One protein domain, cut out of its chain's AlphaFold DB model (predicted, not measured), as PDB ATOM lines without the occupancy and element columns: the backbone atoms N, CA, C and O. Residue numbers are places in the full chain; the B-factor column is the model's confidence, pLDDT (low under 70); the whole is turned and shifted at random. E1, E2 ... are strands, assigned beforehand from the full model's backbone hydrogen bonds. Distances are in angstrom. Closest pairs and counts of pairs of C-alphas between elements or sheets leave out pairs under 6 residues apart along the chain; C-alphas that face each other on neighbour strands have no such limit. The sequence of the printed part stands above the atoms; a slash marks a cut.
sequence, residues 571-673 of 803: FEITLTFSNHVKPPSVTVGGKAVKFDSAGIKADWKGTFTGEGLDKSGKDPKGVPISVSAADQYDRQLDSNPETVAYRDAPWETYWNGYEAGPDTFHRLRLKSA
ATOM      1  N   PHE A 571     -11.919 -23.993 138.097       80.88
ATOM      2  CA  PHE A 571     -11.080 -25.169 138.256       80.88
ATOM      3  C   PHE A 571      -9.663 -24.796 137.843       80.88
ATOM      4  O   PHE A 571      -9.469 -24.145 136.814       80.88
ATOM      5  N   GLU A 572      -8.692 -25.198 138.652       84.00
ATOM      6  CA  GLU A 572      -7.280 -25.234 138.298       84.00
ATOM      7  C   GLU A 572      -6.988 -26.613 137.704       84.00
ATOM      8  O   GLU A 572      -7.290 -27.650 138.297       84.00
ATOM      9  N   ILE A 573      -6.406 -26.622 136.514       85.62
ATOM     10  CA  ILE A 573      -5.876 -27.812 135.865       85.62
ATOM     11  C   ILE A 573      -4.353 -27.722 135.920       85.62
ATOM     12  O   ILE A 573      -3.764 -26.737 135.478       85.62
ATOM     13  N   THR A 574      -3.710 -28.729 136.496       86.00
ATOM     14  CA  THR A 574      -2.254 -28.882 136.460       86.00
ATOM     15  C   THR A 574      -1.916 -30.092 135.604       86.00
ATOM     16  O   THR A 574      -2.408 -31.179 135.877       86.00
ATOM     17  N   LEU A 575      -1.090 -29.909 134.583       86.94
ATOM     18  CA  LEU A 575      -0.542 -30.952 133.729       86.94
ATOM     19  C   LEU A 575       0.967 -31.031 133.939       86.94
ATOM     20  O   LEU A 575       1.652 -30.043 133.717       86.94
ATOM     21  N   THR A 576       1.482 -32.188 134.320       86.00
ATOM     22  CA  THR A 576       2.924 -32.457 134.386       86.00
ATOM     23  C   THR A 576       3.272 -33.460 133.302       86.00
ATOM     24  O   THR A 576       2.599 -34.476 133.211       86.00
ATOM     25  N   PHE A 577       4.304 -33.206 132.511       85.06
ATOM     26  CA  PHE A 577       4.854 -34.125 131.510       85.06
ATOM     27  C   PHE A 577       6.252 -34.566 131.954       85.06
ATOM     28  O   PHE A 577       6.945 -33.809 132.636       85.06
ATOM     29  N   SER A 578       6.691 -35.766 131.572       81.69
ATOM     30  CA  SER A 578       8.061 -36.220 131.856       81.69
ATOM     31  C   SER A 578       9.102 -35.464 131.019       81.69
ATOM     32  O   SER A 578      10.240 -35.296 131.452       81.69
ATOM     33  N   ASN A 579       8.689 -34.928 129.865       83.44
ATOM     34  CA  ASN A 579       9.496 -34.044 129.026       83.44
ATOM     35  C   ASN A 579       9.008 -32.593 129.034       83.44
ATOM     36  O   ASN A 579       7.846 -32.290 129.292       83.44
ATOM     37  N   HIS A 580       9.895 -31.671 128.655       87.56
ATOM     38  CA  HIS A 580       9.495 -30.296 128.383       87.56
ATOM     39  C   HIS A 580       8.665 -30.222 127.095       87.56
ATOM     40  O   HIS A 580       9.143 -30.564 126.011       87.56
ATOM     41  N   VAL A 581       7.437 -29.719 127.212       90.00
ATOM     42  CA  VAL A 581       6.511 -29.545 126.087       90.00
ATOM     43  C   VAL A 581       6.249 -28.075 125.817       90.00
ATOM     44  O   VAL A 581       6.361 -27.246 126.720       90.00
ATOM     45  N   LYS A 582       5.894 -27.747 124.573       92.06
ATOM     46  CA  LYS A 582       5.278 -26.463 124.207       92.06
ATOM     47  C   LYS A 582       3.924 -26.314 124.926       92.06
ATOM     48  O   LYS A 582       3.400 -27.313 125.418       92.06
ATOM     49  N   PRO A 583       3.326 -25.106 124.980       93.38
ATOM     50  CA  PRO A 583       2.037 -24.917 125.639       93.38
ATOM     51  C   PRO A 583       0.995 -25.924 125.134       93.38
ATOM     52  O   PRO A 583       0.692 -25.910 123.937       93.38
ATOM     53  N   PRO A 584       0.463 -26.807 126.000       91.50
ATOM     54  CA  PRO A 584      -0.483 -27.815 125.573       91.50
ATOM     55  C   PRO A 584      -1.812 -27.149 125.215       91.50
ATOM     56  O   PRO A 584      -2.283 -26.228 125.887       91.50
ATOM     57  N   SER A 585      -2.445 -27.639 124.155       91.81
ATOM     58  CA  SER A 585      -3.820 -27.294 123.825       91.81
ATOM     59  C   SER A 585      -4.743 -28.203 124.621       91.81
ATOM     60  O   SER A 585      -4.843 -29.398 124.339       91.81
ATOM     61  N   VAL A 586      -5.424 -27.640 125.618       89.88
ATOM     62  CA  VAL A 586      -6.355 -28.392 126.461       89.88
ATOM     63  C   VAL A 586      -7.757 -27.853 126.312       89.88
ATOM     64  O   VAL A 586      -7.967 -26.645 126.412       89.88
ATOM     65  N   THR A 587      -8.720 -28.749 126.115       88.12
ATOM     66  CA  THR A 587     -10.142 -28.410 126.156       88.12
ATOM     67  C   THR A 587     -10.878 -29.231 127.207       88.12
ATOM     68  O   THR A 587     -10.608 -30.417 127.372       88.12
ATOM     69  N   VAL A 588     -11.809 -28.598 127.921       84.31
ATOM     70  CA  VAL A 588     -12.700 -29.232 128.902       84.31
ATOM     71  C   VAL A 588     -14.136 -28.939 128.481       84.31
ATOM     72  O   VAL A 588     -14.533 -27.777 128.390       84.31
ATOM     73  N   GLY A 589     -14.902 -29.973 128.130       84.00
ATOM     74  CA  GLY A 589     -16.234 -29.817 127.536       84.00
ATOM     75  C   GLY A 589     -16.218 -28.991 126.244       84.00
ATOM     76  O   GLY A 589     -17.132 -28.209 126.001       84.00
ATOM     77  N   GLY A 590     -15.135 -29.088 125.462       85.06
ATOM     78  CA  GLY A 590     -14.921 -28.299 124.242       85.06
ATOM     79  C   GLY A 590     -14.460 -26.852 124.467       85.06
ATOM     80  O   GLY A 590     -14.241 -26.130 123.495       85.06
ATOM     81  N   LYS A 591     -14.276 -26.400 125.716       84.25
ATOM     82  CA  LYS A 591     -13.748 -25.062 126.026       84.25
ATOM     83  C   LYS A 591     -12.248 -25.096 126.266       84.25
ATOM     84  O   LYS A 591     -11.789 -25.870 127.098       84.25
ATOM     85  N   ALA A 592     -11.502 -24.229 125.588       88.31
ATOM     86  CA  ALA A 592     -10.058 -24.117 125.771       88.31
ATOM     87  C   ALA A 592      -9.692 -23.645 127.192       88.31
ATOM     88  O   ALA A 592     -10.250 -22.664 127.693       88.31
ATOM     89  N   VAL A 593      -8.732 -24.323 127.818       89.50
ATOM     90  CA  VAL A 593      -8.112 -23.909 129.080       89.50
ATOM     91  C   VAL A 593      -7.036 -22.869 128.781       89.50
ATOM     92  O   VAL A 593      -6.224 -23.041 127.873       89.50
ATOM     93  N   LYS A 594      -7.012 -21.786 129.561       89.75
ATOM     94  CA  LYS A 594      -5.928 -20.802 129.520       89.75
ATOM     95  C   LYS A 594      -4.841 -21.198 130.514       89.75
ATOM     96  O   LYS A 594      -5.140 -21.338 131.696       89.75
ATOM     97  N   PHE A 595      -3.610 -21.361 130.033       89.00
ATOM     98  CA  PHE A 595      -2.432 -21.618 130.862       89.00
ATOM     99  C   PHE A 595      -1.743 -20.311 131.265       89.00
ATOM    100  O   PHE A 595      -1.654 -19.386 130.459       89.00
ATOM    101  N   ASP A 596      -1.226 -20.250 132.493       84.06
ATOM    102  CA  ASP A 596      -0.724 -19.016 133.126       84.06
ATOM    103  C   ASP A 596       0.664 -18.571 132.627       84.06
ATOM    104  O   ASP A 596       1.226 -17.578 133.083       84.06
ATOM    105  N   SER A 597       1.257 -19.309 131.694       81.12
ATOM    106  CA  SER A 597       2.648 -19.131 131.278       81.12
ATOM    107  C   SER A 597       2.840 -19.516 129.819       81.12
ATOM    108  O   SER A 597       2.264 -20.506 129.377       81.12
ATOM    109  N   ALA A 598       3.714 -18.806 129.110       83.12
ATOM    110  CA  ALA A 598       4.264 -19.241 127.828       83.12
ATOM    111  C   ALA A 598       5.612 -19.963 128.034       83.12
ATOM    112  O   ALA A 598       6.218 -19.848 129.098       83.12
ATOM    113  N   GLY A 599       6.097 -20.682 127.018       87.62
ATOM    114  CA  GLY A 599       7.421 -21.319 127.025       87.62
ATOM    115  C   GLY A 599       7.376 -22.835 126.839       87.62
ATOM    116  O   GLY A 599       6.337 -23.389 126.505       87.62
ATOM    117  N   ILE A 600       8.519 -23.495 127.021       85.44
ATOM    118  CA  ILE A 600       8.644 -24.956 126.957       85.44
ATOM    119  C   ILE A 600       8.999 -25.449 128.362       85.44
ATOM    120  O   ILE A 600      10.001 -25.006 128.920       85.44
ATOM    121  N   LYS A 601       8.165 -26.307 128.957       90.19
ATOM    122  CA  LYS A 601       8.332 -26.788 130.342       90.19
ATOM    123  C   LYS A 601       7.583 -28.093 130.596       90.19
ATOM    124  O   LYS A 601       6.703 -28.460 129.820       90.19
ATOM    125  N   ALA A 602       7.934 -28.771 131.686       86.62
ATOM    126  CA  ALA A 602       7.267 -29.991 132.141       86.62
ATOM    127  C   ALA A 602       5.905 -29.714 132.805       86.62
ATOM    128  O   ALA A 602       4.969 -30.477 132.604       86.62
ATOM    129  N   ASP A 603       5.764 -28.614 133.554       88.62
ATOM    130  CA  ASP A 603       4.575 -28.350 134.380       88.62
ATOM    131  C   ASP A 603       3.723 -27.193 133.871       88.62
ATOM    132  O   ASP A 603       4.168 -26.049 133.792       88.62
ATOM    133  N   TRP A 604       2.447 -27.444 133.629       89.56
ATOM    134  CA  TRP A 604       1.485 -26.517 133.058       89.56
ATOM    135  C   TRP A 604       0.317 -26.317 134.004       89.56
ATOM    136  O   TRP A 604      -0.398 -27.256 134.322       89.56
ATOM    137  N   LYS A 605       0.098 -25.073 134.426       89.25
ATOM    138  CA  LYS A 605      -1.059 -24.686 135.227       89.25
ATOM    139  C   LYS A 605      -1.962 -23.790 134.415       89.25
ATOM    140  O   LYS A 605      -1.483 -22.858 133.765       89.25
ATOM    141  N   GLY A 606      -3.241 -24.114 134.412       88.25
ATOM    142  CA  GLY A 606      -4.257 -23.311 133.769       88.25
ATOM    143  C   GLY A 606      -5.523 -23.270 134.592       88.25
ATOM    144  O   GLY A 606      -5.723 -24.072 135.504       88.25
ATOM    145  N   THR A 607      -6.402 -22.339 134.251       84.62
ATOM    146  CA  THR A 607      -7.721 -22.257 134.873       84.62
ATOM    147  C   THR A 607      -8.821 -22.247 133.824       84.62
ATOM    148  O   THR A 607      -8.663 -21.728 132.715       84.62
ATOM    149  N   PHE A 608      -9.962 -22.831 134.178       85.25
ATOM    150  CA  PHE A 608     -11.187 -22.733 133.392       85.25
ATOM    151  C   PHE A 608     -12.400 -22.565 134.311       85.25
ATOM    152  O   PHE A 608     -12.370 -22.905 135.492       85.25
ATOM    153  N   THR A 609     -13.474 -21.993 133.775       81.88
ATOM    154  CA  THR A 609     -14.763 -21.865 134.466       81.88
ATOM    155  C   THR A 609     -15.702 -22.966 133.998       81.88
ATOM    156  O   THR A 609     -15.804 -23.193 132.792       81.88
ATOM    157  N   GLY A 610     -16.459 -23.570 134.912       77.06
ATOM    158  CA  GLY A 610     -17.474 -24.587 134.615       77.06
ATOM    159  C   GLY A 610     -18.688 -24.090 133.818       77.06
ATOM    160  O   GLY A 610     -19.636 -24.840 133.590       77.06
ATOM    161  N   GLU A 611     -18.701 -22.830 133.377       78.31
ATOM    162  CA  GLU A 611     -19.776 -22.279 132.560       78.31
ATOM    163  C   GLU A 611     -19.961 -23.125 131.293       78.31
ATOM    164  O   GLU A 611     -19.026 -23.296 130.522       78.31
ATOM    165  N   GLY A 612     -21.168 -23.632 131.036       68.50
ATOM    166  CA  GLY A 612     -21.478 -24.395 129.819       68.50
ATOM    167  C   GLY A 612     -21.114 -25.882 129.858       68.50
ATOM    168  O   GLY A 612     -21.410 -26.575 128.892       68.50
ATOM    169  N   LEU A 613     -20.542 -26.376 130.960       70.50
ATOM    170  CA  LEU A 613     -20.560 -27.805 131.269       70.50
ATOM    171  C   LEU A 613     -22.013 -28.163 131.616       70.50
ATOM    172  O   LEU A 613     -22.634 -27.473 132.427       70.50
ATOM    173  N   ASP A 614     -22.599 -29.101 130.871       58.78
ATOM    174  CA  ASP A 614     -24.050 -29.214 130.678       58.78
ATOM    175  C   ASP A 614     -24.865 -29.182 131.990       58.78
ATOM    176  O   ASP A 614     -24.638 -29.937 132.932       58.78
ATOM    177  N   LYS A 615     -25.858 -28.285 132.021       52.25
ATOM    178  CA  LYS A 615     -26.797 -28.082 133.134       52.25
ATOM    179  C   LYS A 615     -27.882 -29.152 133.194       52.25
ATOM    180  O   LYS A 615     -28.681 -29.139 134.130       52.25
ATOM    181  N   SER A 616     -28.000 -29.993 132.167       48.47
ATOM    182  CA  SER A 616     -29.203 -30.793 131.972       48.47
ATOM    183  C   SER A 616     -29.399 -31.863 133.042       48.47
ATOM    184  O   SER A 616     -30.532 -32.300 133.224       48.47
ATOM    185  N   GLY A 617     -28.335 -32.305 133.732       51.28
ATOM    186  CA  GLY A 617     -28.384 -33.458 134.642       51.28
ATOM    187  C   GLY A 617     -28.909 -34.738 133.972       51.28
ATOM    188  O   GLY A 617     -29.178 -35.720 134.656       51.28
ATOM    189  N   LYS A 618     -29.103 -34.712 132.645       49.12
ATOM    190  CA  LYS A 618     -29.788 -35.738 131.855       49.12
ATOM    191  C   LYS A 618     -28.819 -36.600 131.069       49.12
ATOM    192  O   LYS A 618     -29.205 -37.700 130.690       49.12
ATOM    193  N   ASP A 619     -27.591 -36.133 130.851       48.03
ATOM    194  CA  ASP A 619     -26.524 -36.974 130.332       48.03
ATOM    195  C   ASP A 619     -25.514 -37.244 131.465       48.03
ATOM    196  O   ASP A 619     -24.724 -36.365 131.811       48.03
ATOM    197  N   PRO A 620     -25.533 -38.436 132.096       50.28
ATOM    198  CA  PRO A 620     -24.549 -38.833 133.111       50.28
ATOM    199  C   PRO A 620     -23.141 -39.021 132.523       50.28
ATOM    200  O   PRO A 620     -22.191 -39.328 133.242       50.28
ATOM    201  N   LYS A 621     -22.994 -38.833 131.208       56.19
ATOM    202  CA  LYS A 621     -21.728 -38.879 130.492       56.19
ATOM    203  C   LYS A 621     -20.938 -37.621 130.847       56.19
ATOM    204  O   LYS A 621     -21.167 -36.567 130.270       56.19
ATOM    205  N   GLY A 622     -20.072 -37.735 131.850       59.53
ATOM    206  CA  GLY A 622     -19.214 -36.663 132.361       59.53
ATOM    207  C   GLY A 622     -18.479 -35.837 131.293       59.53
ATOM    208  O   GLY A 622     -18.449 -36.149 130.106       59.53
ATOM    209  N   VAL A 623     -17.891 -34.731 131.739       74.69
ATOM    210  CA  VAL A 623     -17.306 -33.715 130.857       74.69
ATOM    211  C   VAL A 623     -16.022 -34.233 130.189       74.69
ATOM    212  O   VAL A 623     -15.074 -34.544 130.909       74.69
ATOM    213  N   PRO A 624     -15.935 -34.270 128.843       78.81
ATOM    214  CA  PRO A 624     -14.734 -34.736 128.159       78.81
ATOM    215  C   PRO A 624     -13.577 -33.746 128.330       78.81
ATOM    216  O   PRO A 624     -13.770 -32.531 128.229       78.81
ATOM    217  N   ILE A 625     -12.372 -34.271 128.544       82.12
ATOM    218  CA  ILE A 625     -11.120 -33.507 128.584       82.12
ATOM    219  C   ILE A 625     -10.246 -33.999 127.437       82.12
ATOM    220  O   ILE A 625     -10.032 -35.200 127.298       82.12
ATOM    221  N   SER A 626      -9.748 -33.083 126.615       85.06
ATOM    222  CA  SER A 626      -8.832 -33.399 125.515       85.06
ATOM    223  C   SER A 626      -7.548 -32.606 125.687       85.06
ATOM    224  O   SER A 626      -7.602 -31.383 125.818       85.06
ATOM    225  N   VAL A 627      -6.411 -33.301 125.679       85.75
ATOM    226  CA  VAL A 627      -5.067 -32.727 125.805       85.75
ATOM    227  C   VAL A 627      -4.300 -33.039 124.523       85.75
ATOM    228  O   VAL A 627      -4.224 -34.192 124.116       85.75
ATOM    229  N   SER A 628      -3.735 -32.015 123.889       88.25
ATOM    230  CA  SER A 628      -2.765 -32.153 122.800       88.25
ATOM    231  C   SER A 628      -1.503 -31.399 123.190       88.25
ATOM    232  O   SER A 628      -1.560 -30.218 123.540       88.25
ATOM    233  N   ALA A 629      -0.368 -32.091 123.168       87.69
ATOM    234  CA  ALA A 629       0.926 -31.544 123.541       87.69
ATOM    235  C   ALA A 629       1.978 -31.956 122.511       87.69
ATOM    236  O   ALA A 629       1.978 -33.082 122.018       87.69
ATOM    237  N   ALA A 630       2.884 -31.034 122.205       89.19
ATOM    238  CA  ALA A 630       4.038 -31.292 121.361       89.19
ATOM    239  C   ALA A 630       5.309 -30.961 122.138       89.19
ATOM    240  O   ALA A 630       5.347 -29.986 122.897       89.19
ATOM    241  N   ASP A 631       6.351 -31.761 121.948       87.44
ATOM    242  CA  ASP A 631       7.655 -31.464 122.524       87.44
ATOM    243  C   ASP A 631       8.315 -30.242 121.851       87.44
ATOM    244  O   ASP A 631       7.765 -29.589 120.956       87.44
ATOM    245  N   GLN A 632       9.527 -29.905 122.287       87.38
ATOM    246  CA  GLN A 632      10.293 -28.803 121.698       87.38
ATOM    247  C   GLN A 632      10.601 -28.969 120.195       87.38
ATOM    248  O   GLN A 632      10.902 -27.975 119.536       87.38
ATOM    249  N   TYR A 633      10.492 -30.183 119.649       88.06
ATOM    250  CA  TYR A 633      10.768 -30.531 118.253       88.06
ATOM    251  C   TYR A 633       9.496 -30.726 117.414       88.06
ATOM    252  O   TYR A 633       9.569 -31.311 116.335       88.06
ATOM    253  N   ASP A 634       8.338 -30.257 117.897       87.25
ATOM    254  CA  ASP A 634       7.035 -30.419 117.232       87.25
ATOM    255  C   ASP A 634       6.604 -31.883 117.042       87.25
ATOM    256  O   ASP A 634       5.691 -32.176 116.266       87.25
ATOM    257  N   ARG A 635       7.209 -32.817 117.785       83.69
ATOM    258  CA  ARG A 635       6.726 -34.196 117.837       83.69
ATOM    259  C   ARG A 635       5.524 -34.218 118.764       83.69
ATOM    260  O   ARG A 635       5.633 -33.840 119.933       83.69
ATOM    261  N   GLN A 636       4.375 -34.627 118.231       83.19
ATOM    262  CA  GLN A 636       3.193 -34.883 119.051       83.19
ATOM    263  C   GLN A 636       3.569 -35.941 120.087       83.19
ATOM    264  O   GLN A 636       4.086 -37.000 119.726       83.19
ATOM    265  N   LEU A 637       3.361 -35.632 121.365       76.44
ATOM    266  CA  LEU A 637       3.396 -36.668 122.384       76.44
ATOM    267  C   LEU A 637       2.199 -37.573 122.120       76.44
ATOM    268  O   LEU A 637       1.103 -37.055 121.896       76.44
ATOM    269  N   ASP A 638       2.438 -38.884 122.057       60.09
ATOM    270  CA  ASP A 638       1.417 -39.854 121.670       60.09
ATOM    271  C   ASP A 638       0.161 -39.635 122.515       60.09
ATOM    272  O   ASP A 638       0.159 -39.762 123.739       60.09
ATOM    273  N   SER A 639      -0.887 -39.181 121.839       46.50
ATOM    274  CA  SER A 639      -2.143 -38.784 122.443       46.50
ATOM    275  C   SER A 639      -3.122 -39.951 122.477       46.50
ATOM    276  O   SER A 639      -4.321 -39.689 122.553       46.50
ATOM    277  N   ASN A 640      -2.662 -41.207 122.347       44.00
ATOM    278  CA  ASN A 640      -3.545 -42.361 122.462       44.00
ATOM    279  C   ASN A 640      -4.189 -42.369 123.870       44.00
ATOM    280  O   ASN A 640      -3.496 -42.573 124.873       44.00
ATOM    281  N   PRO A 641      -5.510 -42.119 123.983       43.09
ATOM    282  CA  PRO A 641      -6.192 -41.998 125.269       43.09
ATOM    283  C   PRO A 641      -6.380 -43.344 125.993       43.09
ATOM    284  O   PRO A 641      -7.038 -43.382 127.027       43.09
ATOM    285  N   GLU A 642      -5.813 -44.443 125.482       37.75
ATOM    286  CA  GLU A 642      -5.825 -45.778 126.106       37.75
ATOM    287  C   GLU A 642      -4.948 -45.887 127.368       37.75
ATOM    288  O   GLU A 642      -4.890 -46.933 128.014       37.75
ATOM    289  N   THR A 643      -4.292 -44.801 127.773       40.53
ATOM    290  CA  THR A 643      -3.491 -44.753 128.996       40.53
ATOM    291  C   THR A 643      -4.384 -44.598 130.237       40.53
ATOM    292  O   THR A 643      -5.146 -43.647 130.400       40.53
ATOM    293  N   VAL A 644      -4.317 -45.611 131.105       37.06
ATOM    294  CA  VAL A 644      -5.230 -45.871 132.227       37.06
ATOM    295  C   VAL A 644      -5.245 -44.725 133.248       37.06
ATOM    296  O   VAL A 644      -4.220 -44.378 133.839       37.06
ATOM    297  N   ALA A 645      -6.436 -44.181 133.520       38.09
ATOM    298  CA  ALA A 645      -6.676 -43.296 134.657       38.09
ATOM    299  C   ALA A 645      -6.845 -44.127 135.943       38.09
ATOM    300  O   ALA A 645      -7.792 -44.904 136.064       38.09
ATOM    301  N   TYR A 646      -5.949 -43.954 136.916       36.47
ATOM    302  CA  TYR A 646      -6.094 -44.506 138.266       36.47
ATOM    303  C   TYR A 646      -6.789 -43.471 139.165       36.47
ATOM    304  O   TYR A 646      -6.487 -42.274 139.118       36.47
ATOM    305  N   ARG A 647      -7.750 -43.908 139.982       37.91
ATOM    306  CA  ARG A 647      -8.548 -43.035 140.854       37.91
ATOM    307  C   ARG A 647      -8.201 -43.304 142.317       37.91
ATOM    308  O   ARG A 647      -8.807 -44.182 142.914       37.91
ATOM    309  N   ASP A 648      -7.302 -42.504 142.896       33.88
ATOM    310  CA  ASP A 648      -6.897 -42.650 144.310       33.88
ATOM    311  C   ASP A 648      -7.461 -41.572 145.264       33.88
ATOM    312  O   ASP A 648      -7.212 -41.620 146.464       33.88
ATOM    313  N   ALA A 649      -8.301 -40.630 144.807       32.75
ATOM    314  CA  ALA A 649      -9.056 -39.729 145.699       32.75
ATOM    315  C   ALA A 649     -10.318 -39.153 145.011       32.75
ATOM    316  O   ALA A 649     -10.377 -39.118 143.781       32.75
ATOM    317  N   PRO A 650     -11.330 -38.623 145.739       42.44
ATOM    318  CA  PRO A 650     -12.562 -38.068 145.140       42.44
ATOM    319  C   PRO A 650     -12.377 -36.824 144.238       42.44
ATOM    320  O   PRO A 650     -13.352 -36.311 143.699       42.44
ATOM    321  N   TRP A 651     -11.147 -36.343 144.059       44.44
ATOM    322  CA  TRP A 651     -10.787 -35.113 143.346       44.44
ATOM    323  C   TRP A 651      -9.363 -35.138 142.765       44.44
ATOM    324  O   TRP A 651      -8.929 -34.154 142.179       44.44
ATOM    325  N   GLU A 652      -8.642 -36.258 142.873       39.88
ATOM    326  CA  GLU A 652      -7.344 -36.432 142.220       39.88
ATOM    327  C   GLU A 652      -7.441 -37.605 141.247       39.88
ATOM    328  O   GLU A 652      -7.739 -38.735 141.636       39.88
ATOM    329  N   THR A 653      -7.226 -37.321 139.966       42.34
ATOM    330  CA  THR A 653      -7.108 -38.342 138.927       42.34
ATOM    331  C   THR A 653      -5.626 -38.531 138.643       42.34
ATOM    332  O   THR A 653      -4.907 -37.559 138.417       42.34
ATOM    333  N   TYR A 654      -5.150 -39.767 138.687       39.19
ATOM    334  CA  TYR A 654      -3.774 -40.117 138.370       39.19
ATOM    335  C   TYR A 654      -3.737 -40.692 136.956       39.19
ATOM    336  O   TYR A 654      -4.621 -41.447 136.565       39.19
ATOM    337  N   TRP A 655      -2.718 -40.315 136.194       47.19
ATOM    338  CA  TRP A 655      -2.484 -40.788 134.836       47.19
ATOM    339  C   TRP A 655      -1.105 -41.435 134.860       47.19
ATOM    340  O   TRP A 655      -0.135 -40.777 135.222       47.19
ATOM    341  N   ASN A 656      -1.030 -42.732 134.577       38.38
ATOM    342  CA  ASN A 656       0.230 -43.445 134.396       38.38
ATOM    343  C   ASN A 656       0.064 -44.280 133.126       38.38
ATOM    344  O   ASN A 656      -0.529 -45.356 133.156       38.38
ATOM    345  N   GLY A 657       0.524 -43.743 131.999       41.41
ATOM    346  CA  GLY A 657       0.617 -44.498 130.758       41.41
ATOM    347  C   GLY A 657       1.883 -45.346 130.735       41.41
ATOM    348  O   GLY A 657       2.925 -44.893 131.196       41.41
ATOM    349  N   TYR A 658       1.795 -46.559 130.196       40.38
ATOM    350  CA  TYR A 658       2.947 -47.390 129.857       40.38
ATOM    351  C   TYR A 658       2.763 -47.860 128.410       40.38
ATOM    352  O   TYR A 658       1.936 -48.733 128.180       40.38
ATOM    353  N   GLU A 659       3.456 -47.206 127.467       39.53
ATOM    354  CA  GLU A 659       4.019 -47.729 126.201       39.53
ATOM    355  C   GLU A 659       4.657 -46.590 125.366       39.53
ATOM    356  O   GLU A 659       4.452 -45.408 125.640       39.53
ATOM    357  N   ALA A 660       5.542 -46.948 124.427       36.28
ATOM    358  CA  ALA A 660       6.722 -46.188 123.991       36.28
ATOM    359  C   ALA A 660       6.482 -44.940 123.103       36.28
ATOM    360  O   ALA A 660       6.901 -44.887 121.947       36.28
ATOM    361  N   GLY A 661       5.903 -43.882 123.671       54.19
ATOM    362  CA  GLY A 661       6.177 -42.503 123.249       54.19
ATOM    363  C   GLY A 661       7.443 -41.946 123.930       54.19
ATOM    364  O   GLY A 661       7.924 -42.526 124.903       54.19
ATOM    365  N   PRO A 662       8.015 -40.810 123.478       57.06
ATOM    366  CA  PRO A 662       9.137 -40.175 124.178       57.06
ATOM    367  C   PRO A 662       8.778 -39.722 125.605       57.06
ATOM    368  O   PRO A 662       9.679 -39.537 126.419       57.06
ATOM    369  N   ASP A 663       7.489 -39.538 125.911       59.34
ATOM    370  CA  ASP A 663       6.983 -39.197 127.241       59.34
ATOM    371  C   ASP A 663       6.601 -40.469 128.007       59.34
ATOM    372  O   ASP A 663       5.747 -41.234 127.571       59.34
ATOM    373  N   THR A 664       7.254 -40.699 129.146       58.69
ATOM    374  CA  THR A 664       7.070 -41.917 129.957       58.69
ATOM    375  C   THR A 664       5.927 -41.796 130.959       58.69
ATOM    376  O   THR A 664       5.404 -42.809 131.409       58.69
ATOM    377  N   PHE A 665       5.528 -40.573 131.318       67.62
ATOM    378  CA  PHE A 665       4.357 -40.308 132.149       67.62
ATOM    379  C   PHE A 665       3.890 -38.858 131.984       67.62
ATOM    380  O   PHE A 665       4.701 -37.939 131.868       67.62
ATOM    381  N   HIS A 666       2.579 -38.644 132.079       71.00
ATOM    382  CA  HIS A 666       1.986 -37.326 132.272       71.00
ATOM    383  C   HIS A 666       0.991 -37.381 133.433       71.00
ATOM    384  O   HIS A 666       0.433 -38.432 133.713       71.00
ATOM    385  N   ARG A 667       0.751 -36.269 134.132       75.62
ATOM    386  CA  ARG A 667      -0.157 -36.183 135.285       75.62
ATOM    387  C   ARG A 667      -1.101 -35.007 135.120       75.62
ATOM    388  O   ARG A 667      -0.655 -33.869 135.127       75.62
ATOM    389  N   LEU A 668      -2.401 -35.274 135.069       78.88
ATOM    390  CA  LEU A 668      -3.447 -34.255 135.123       78.88
ATOM    391  C   LEU A 668      -4.050 -34.196 136.529       78.88
ATOM    392  O   LEU A 668      -4.691 -35.140 136.970       78.88
ATOM    393  N   ARG A 669      -3.924 -33.056 137.205       76.12
ATOM    394  CA  ARG A 669      -4.652 -32.745 138.438       76.12
ATOM    395  C   ARG A 669      -5.720 -31.706 138.154       76.12
ATOM    396  O   ARG A 669      -5.416 -30.627 137.655       76.12
ATOM    397  N   LEU A 670      -6.956 -32.019 138.517       74.06
ATOM    398  CA  LEU A 670      -8.054 -31.064 138.538       74.06
ATOM    399  C   LEU A 670      -8.324 -30.685 139.981       74.06
ATOM    400  O   LEU A 670      -8.834 -31.482 140.758       74.06
ATOM    401  N   LYS A 671      -8.010 -29.450 140.339       73.69
ATOM    402  CA  LYS A 671      -8.381 -28.893 141.630       73.69
ATOM    403  C   LYS A 671      -9.562 -27.967 141.378       73.69
ATOM    404  O   LYS A 671      -9.452 -27.030 140.592       73.69
ATOM    405  N   SER A 672     -10.703 -28.197 142.029       69.12
ATOM    406  CA  SER A 672     -11.668 -27.099 142.177       69.12
ATOM    407  C   SER A 672     -10.896 -25.947 142.812       69.12
ATOM    408  O   SER A 672     -10.221 -26.171 143.820       69.12
ATOM    409  N   ALA A 673     -10.895 -24.775 142.178       63.97
ATOM    410  CA  ALA A 673     -10.142 -23.614 142.626       63.97
ATOM    411  C   ALA A 673     -10.778 -23.101 143.923       63.97
ATOM    412  O   ALA A 673     -11.604 -22.200 143.914       63.97
TER     413      ALA A 673
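What this domain is: This is residues 571 to 673 of the 803 residues of the protein "VWFA domain-containing protein" of Omnitrophica bacterium GWA2_52_8 (UniProt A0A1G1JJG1). Two layers of strands face each other as a small, loose sandwich: the three-stranded sheet E3 - E1 - E7 on one side and the two short strands E2 and E4 on the other, with the hairpin E5 and E6 beside the edge strand E7. A loop sticks out at one end, residues 615 to 621, and adds to the length; E1 bends at residue 578 and turns toward the layer of E2 and E4. The printed part has 103 residues with no named helix and seven named strands, E1 to E7 in chain order; the class is all strand, though under half of the residues, 44, are in named elements. The three sheets, E3 - E1 - E7, E2 - E4 and E5 - E6, are antiparallel. The whole is compact, with a radius of gyration of the C-alphas of 13.9 A and spans of 42 by 28 by 21 A.

How they stand to each other: E1, residues 571 to 581, is the inner strand of its sheet and bends by 109 degrees at residue 578. E3, residues 601 to 609, is an edge strand antiparallel to E1 at 160 degrees; N 575 and O 604 are 2.8 A apart, and beyond the bend N 581 and O 601 are 3.0 A apart, both within hydrogen-bond range. E7, residues 666 to 672, is the other edge strand, antiparallel to E1 at 166 degrees, with N 574 and O 669 at 2.8 A. E2, residues 585 to 588, and E4, residues 625 to 628, are antiparallel at 175 degrees, with N 587 and O 626 at 2.9 A. E2 and E3 are only just apart, their closest C-alphas 8.0 A from each other. Residues 594 to 595 pair with residues 606 to 607 of E3, and residues 591 to 592 with residues 587 to 588 of E2. E5, residues 645 to 649, and E6, residues 652 to 655, form a hairpin, with N 646 and O 654 at 2.9 A. The closest C-alphas of E6 and E7, those of Trp 655 and Arg 667, are 5.2 A apart.

Where its parts are: E1 begins at C-alpha 571, (-11.080, -25.169, 138.256), and measures 21.8 A. E2 measures 10.4 A, E3 24.0 A and E4 10.3 A, beginning at C-alpha 625, (-11.120, -33.507, 128.584). E5 measures 11.8 A, E6 9.9 A, and E7 19.7 A, ending at C-alpha 672, (-11.668, -27.099, 142.177).

The domain as a whole: The two C-alphas farthest apart, those of Lys 618 and Tyr 633, are 43.1 A from each other. The printed part has no cut. The links E2 to E3, E3 to E4 and E4 to E5 are long. The mean pLDDT of the printed part is 70.3; residue 612, residues 614 to 622, 638 to 665 and 672 to 673 are under 70.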